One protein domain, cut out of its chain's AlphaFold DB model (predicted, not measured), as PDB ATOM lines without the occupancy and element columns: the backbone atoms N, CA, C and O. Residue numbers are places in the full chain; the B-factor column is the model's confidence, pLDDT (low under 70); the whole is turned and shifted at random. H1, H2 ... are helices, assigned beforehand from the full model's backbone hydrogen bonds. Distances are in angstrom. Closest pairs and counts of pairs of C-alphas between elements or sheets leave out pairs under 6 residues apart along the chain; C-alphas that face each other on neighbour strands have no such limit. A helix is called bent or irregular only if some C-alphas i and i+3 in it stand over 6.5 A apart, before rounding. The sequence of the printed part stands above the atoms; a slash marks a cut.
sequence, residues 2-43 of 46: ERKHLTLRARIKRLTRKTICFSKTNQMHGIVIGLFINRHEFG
ATOM      1  N   GLU A   2      53.293  46.586 104.848       57.97
ATOM      2  CA  GLU A   2      53.034  47.774 104.006       57.97
ATOM      3  C   GLU A   2      54.271  48.520 103.449       57.97
ATOM      4  O   GLU A   2      54.296  48.905 102.281       57.97
ATOM      5  N   ARG A   3      55.355  48.662 104.228       60.03
ATOM      6  CA  ARG A   3      56.568  49.384 103.780       60.03
ATOM      7  C   ARG A   3      57.361  48.669 102.680       60.03
ATOM      8  O   ARG A   3      57.975  49.341 101.856       60.03
ATOM      9  N   LYS A   4      57.337  47.329 102.636       65.19
ATOM     10  CA  LYS A   4      58.092  46.551 101.633       65.19
ATOM     11  C   LYS A   4      57.582  46.832 100.214       65.19
ATOM     12  O   LYS A   4      58.384  47.060  99.310       65.19
ATOM     13  N   HIS A   5      56.263  46.938 100.047       70.38
ATOM     14  CA  HIS A   5      55.639  47.255  98.759       70.38
ATOM     15  C   HIS A   5      55.916  48.699  98.312       70.38
ATOM     16  O   HIS A   5      56.122  48.951  97.123       70.38
ATOM     17  N   LEU A   6      55.990  49.649  99.254       78.88
ATOM     18  CA  LEU A   6      56.319  51.046  98.951       78.88
ATOM     19  C   LEU A   6      57.742  51.174  98.377       78.88
ATOM     20  O   LEU A   6      57.957  51.842  97.363       78.88
ATOM     21  N   THR A   7      58.707  50.476  98.984       79.38
ATOM     22  CA  THR A   7      60.098  50.432  98.512       79.38
ATOM     23  C   THR A   7      60.220  49.733  97.158       79.38
ATOM     24  O   THR A   7      60.938  50.220  96.282       79.38
ATOM     25  N   LEU A   8      59.499  48.627  96.948       80.50
ATOM     26  CA  LEU A   8      59.495  47.906  95.676       80.50
ATOM     27  C   LEU A   8      58.947  48.773  94.537       80.50
ATOM     28  O   LEU A   8      59.590  48.921  93.497       80.50
ATOM     29  N   ARG A   9      57.807  49.432  94.759       81.88
ATOM     30  CA  ARG A   9      57.166  50.302  93.767       81.88
ATOM     31  C   ARG A   9      58.059  51.483  93.374       81.88
ATOM     32  O   ARG A   9      58.129  51.841  92.197       81.88
ATOM     33  N   ALA A  10      58.793  52.056  94.332       87.38
ATOM     34  CA  ALA A  10      59.785  53.095  94.058       87.38
ATOM     35  C   ALA A  10      60.981  52.561  93.245       87.38
ATOM     36  O   ALA A  10      61.431  53.223  92.304       87.38
ATOM     37  N   ARG A  11      61.474  51.352  93.557       84.12
ATOM     38  CA  ARG A  11      62.563  50.702  92.807       84.12
ATOM     39  C   ARG A  11      62.158  50.378  91.373       84.12
ATOM     40  O   ARG A  11      62.931  50.698  90.476       84.12
ATOM     41  N   ILE A  12      60.955  49.844  91.152       84.50
ATOM     42  CA  ILE A  12      60.425  49.565  89.808       84.50
ATOM     43  C   ILE A  12      60.328  50.861  89.003       84.50
ATOM     44  O   ILE A  12      60.910  50.943  87.929       84.50
ATOM     45  N   LYS A  13      59.707  51.923  89.542       85.75
ATOM     46  CA  LYS A  13      59.629  53.221  88.840       85.75
ATOM     47  C   LYS A  13      61.006  53.777  88.470       85.75
ATOM     48  O   LYS A  13      61.190  54.299  87.370       85.75
ATOM     49  N   ARG A  14      61.982  53.683  89.379       86.50
ATOM     50  CA  ARG A  14      63.357  54.135  89.121       86.50
ATOM     51  C   ARG A  14      64.042  53.277  88.058       86.50
ATOM     52  O   ARG A  14      64.743  53.835  87.217       86.50
ATOM     53  N   LEU A  15      63.837  51.961  88.095       84.56
ATOM     54  CA  LEU A  15      64.365  51.038  87.099       84.56
ATOM     55  C   LEU A  15      63.770  51.352  85.730       84.56
ATOM     56  O   LEU A  15      64.535  51.650  84.830       84.56
ATOM     57  N   THR A  16      62.444  51.431  85.601       83.56
ATOM     58  CA  THR A  16      61.759  51.767  84.346       83.56
ATOM     59  C   THR A  16      62.266  53.078  83.743       83.56
ATOM     60  O   THR A  16      62.532  53.121  82.549       83.56
ATOM     61  N   ARG A  17      62.493  54.132  84.545       84.50
ATOM     62  CA  ARG A  17      63.094  55.380  84.030       84.50
ATOM     63  C   ARG A  17      64.523  55.199  83.520       84.50
ATOM     64  O   ARG A  17      64.873  55.789  82.503       84.50
ATOM     65  N   LYS A  18      65.344  54.399  84.206       83.56
ATOM     66  CA  LYS A  18      66.696  54.072  83.732       83.56
ATOM     67  C   LYS A  18      66.648  53.239  82.456       83.56
ATOM     68  O   LYS A  18      67.380  53.553  81.527       83.56
ATOM     69  N   THR A  19      65.777  52.231  82.394       82.19
ATOM     70  CA  THR A  19      65.659  51.367  81.222       82.19
ATOM     71  C   THR A  19      65.195  52.180  80.023       82.19
ATOM     72  O   THR A  19      65.887  52.135  79.015       82.19
ATOM     73  N   ILE A  20      64.150  53.017  80.151       80.69
ATOM     74  CA  ILE A  20      63.633  53.907  79.082       80.69
ATOM     75  C   ILE A  20      64.719  54.807  78.483       80.69
ATOM     76  O   ILE A  20      64.738  55.017  77.275       80.69
ATOM     77  N   CYS A  21      65.650  55.305  79.298       75.31
ATOM     78  CA  CYS A  21      66.797  56.070  78.800       75.31
ATOM     79  C   CYS A  21      67.867  55.201  78.115       75.31
ATOM     80  O   CYS A  21      68.606  55.699  77.274       75.31
ATOM     81  N   PHE A  22      67.967  53.921  78.473       69.12
ATOM     82  CA  PHE A  22      68.983  52.995  77.967       69.12
ATOM     83  C   PHE A  22      68.579  52.307  76.650       69.12
ATOM     84  O   PHE A  22      69.438  51.931  75.862       69.12
ATOM     85  N   SER A  23      67.278  52.136  76.395       71.00
ATOM     86  CA  SER A  23      66.753  51.459  75.203       71.00
ATOM     87  C   SER A  23      65.577  52.226  74.589       71.00
ATOM     88  O   SER A  23      64.640  52.600  75.290       71.00
ATOM     89  N   LYS A  24      65.573  52.408  73.262       75.44
ATOM     90  CA  LYS A  24      64.432  52.993  72.526       75.44
ATOM     91  C   LYS A  24      63.313  51.985  72.222       75.44
ATOM     92  O   LYS A  24      62.249  52.385  71.761       75.44
ATOM     93  N   THR A  25      63.519  50.691  72.474       81.38
ATOM     94  CA  THR A  25      62.554  49.630  72.154       81.38
ATOM     95  C   THR A  25      61.737  49.211  73.371       81.38
ATOM     96  O   THR A  25      62.275  48.758  74.384       81.38
ATOM     97  N   ASN A  26      60.408  49.285  73.235       79.75
ATOM     98  CA  ASN A  26      59.448  48.904  74.276       79.75
ATOM     99  C   ASN A  26      59.575  47.433  74.708       79.75
ATOM    100  O   ASN A  26      59.348  47.087  75.864       79.75
ATOM    101  N   GLN A  27      60.013  46.583  73.779       84.00
ATOM    102  CA  GLN A  27      60.215  45.154  73.998       84.00
ATOM    103  C   GLN A  27      61.337  44.875  75.016       84.00
ATOM    104  O   GLN A  27      61.147  44.086  75.939       84.00
ATOM    105  N   MET A  28      62.461  45.598  74.932       84.19
ATOM    106  CA  MET A  28      63.566  45.478  75.894       84.19
ATOM    107  C   MET A  28      63.156  45.947  77.296       84.19
ATOM    108  O   MET A  28      63.563  45.346  78.290       84.19
ATOM    109  N   HIS A  29      62.309  46.982  77.395       84.12
ATOM    110  CA  HIS A  29      61.774  47.433  78.688       84.12
ATOM    111  C   HIS A  29      60.925  46.358  79.348       84.12
ATOM    112  O   HIS A  29      61.103  46.095  80.536       84.12
ATOM    113  N   GLY A  30      60.041  45.718  78.579       83.62
ATOM    114  CA  GLY A  30      59.200  44.626  79.065       83.62
ATOM    115  C   GLY A  30      60.024  43.461  79.616       83.62
ATOM    116  O   GLY A  30      59.762  43.006  80.727       83.62
ATOM    117  N   ILE A  31      61.074  43.051  78.895       87.44
ATOM    118  CA  ILE A  31      61.971  41.964  79.317       87.44
ATOM    119  C   ILE A  31      62.679  42.316  80.631       87.44
ATOM    120  O   ILE A  31      62.646  41.528  81.571       87.44
ATOM    121  N   VAL A  32      63.274  43.508  80.743       84.12
ATOM    122  CA  VAL A  32      64.009  43.924  81.953       84.12
ATOM    123  C   VAL A  32      63.083  44.069  83.164       84.12
ATOM    124  O   VAL A  32      63.462  43.687  84.272       84.12
ATOM    125  N   ILE A  33      61.868  44.597  82.975       85.38
ATOM    126  CA  ILE A  33      60.864  44.699  84.047       85.38
ATOM    127  C   ILE A  33      60.419  43.302  84.490       85.38
ATOM    128  O   ILE A  33      60.396  43.031  85.691       85.38
ATOM    129  N   GLY A  34      60.130  42.405  83.543       86.56
ATOM    130  CA  GLY A  34      59.778  41.015  83.829       86.56
ATOM    131  C   GLY A  34      60.888  40.280  84.581       86.56
ATOM    132  O   GLY A  34      60.622  39.637  85.593       86.56
ATOM    133  N   LEU A  35      62.147  40.452  84.165       86.25
ATOM    134  CA  LEU A  35      63.309  39.865  84.837       86.25
ATOM    135  C   LEU A  35      63.478  40.397  86.268       86.25
ATOM    136  O   LEU A  35      63.822  39.650  87.182       86.25
ATOM    137  N   PHE A  36      63.230  41.693  86.477       82.88
ATOM    138  CA  PHE A  36      63.326  42.316  87.793       82.88
ATOM    139  C   PHE A  36      62.244  41.812  88.752       82.88
ATOM    140  O   PHE A  36      62.554  41.510  89.903       82.88
ATOM    141  N   ILE A  37      60.999  41.688  88.280       82.69
ATOM    142  CA  ILE A  37      59.890  41.132  89.068       82.69
ATOM    143  C   ILE A  37      60.155  39.655  89.375       82.69
ATOM    144  O   ILE A  37      60.084  39.262  90.534       82.69
ATOM    145  N   ASN A  38      60.552  38.858  88.377       86.69
ATOM    146  CA  ASN A  38      60.879  37.444  88.576       86.69
ATOM    147  C   ASN A  38      61.986  37.240  89.616       86.69
ATOM    148  O   ASN A  38      61.856  36.378  90.480       86.69
ATOM    149  N   ARG A  39      63.033  38.071  89.616       84.38
ATOM    150  CA  ARG A  39      64.089  37.987  90.637       84.38
ATOM    151  C   ARG A  39      63.658  38.465  92.019       84.38
ATOM    152  O   ARG A  39      64.149  37.927  93.004       84.38
ATOM    153  N   HIS A  40      62.845  39.518  92.111       79.00
ATOM    154  CA  HIS A  40      62.572  40.187  93.391       79.00
ATOM    155  C   HIS A  40      61.341  39.634  94.113       79.00
ATOM    156  O   HIS A  40      61.393  39.459  95.326       79.00
ATOM    157  N   GLU A  41      60.285  39.303  93.368       79.06
ATOM    158  CA  GLU A  41      59.050  38.725  93.912       79.06
ATOM    159  C   GLU A  41      59.082  37.194  93.911       79.06
ATOM    160  O   GLU A  41      58.631  36.575  94.870       79.06
ATOM    161  N   PHE A  42      59.644  36.574  92.867       78.75
ATOM    162  CA  PHE A  42      59.614  35.114  92.704       78.75
ATOM    163  C   PHE A  42      60.957  34.422  92.977       78.75
ATOM    164  O   PHE A  42      61.010  33.197  93.004       78.75
ATOM    165  N   GLY A  43      62.050  35.172  93.170       80.00
ATOM    166  CA  GLY A  43      63.394  34.607  93.351       80.00
ATOM    167  C   GLY A  43      63.908  33.793  92.154       80.00
ATOM    168  O   GLY A  43      64.944  33.142  92.257       80.00
TER     169      GLY A  43
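Overview. This is residues 2 to 43 of the 46 residues of an uncharacterized protein of Endozoicomonas sp. SM1973 (UniProt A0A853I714). The model is a helical hairpin: a long helix, H1, a tight turn, and a shorter helix, H2, that folds back beside it, the two making a narrow V that opens away from the turn. The contact lies toward the turn, through residues 12 to 20 of H1 and 29 to 33 of H2, while residues 2 to 7 of H1 stick out at the far end. The printed part has 42 residues with two named helices, H1 then H2, and no named strand; its class is all helix. It is only just compact, close to loose, with a radius of gyration of the C-alphas of 10.9 A, and its flat outline spans 34 by 19 by 10 A.

Arrangement. H1, residues 2 to 22, and H2, residues 26 to 40, form a helical hairpin. They touch through residues 12 to 20 of H1 and residues 29 to 33 of H2 alone, with the C-alphas of Thr 19 and His 29 the closest at 6.1 A. Their lines stand at a shallow tilt of 31 degrees, and they run opposite ways. In H2 every O i to N i+4 pair is within hydrogen-bond range; in H1 16 of 17 are.

Along the chain. H1 begins at C-alpha 2, at (53.034, 47.774, 104.006), and measures 31.0 A to C-alpha 22, at (68.983, 52.995, 77.967). H2 measures 21.2 A from C-alpha 26 to C-alpha 40, at (62.572, 40.187, 93.391). Neither helix is bent.

Size, cuts and confidence. The two C-alphas farthest apart are those of Glu 2 and Lys 24, at 33.9 A. The printed part has no cut, and the link from H1 to H2, 3 residues, is tight. Residues 2 to 7 and 22 to 27 stand free. The mean pLDDT of the printed part is 80.3; residues 2 to 4 and residue 22 are under 70.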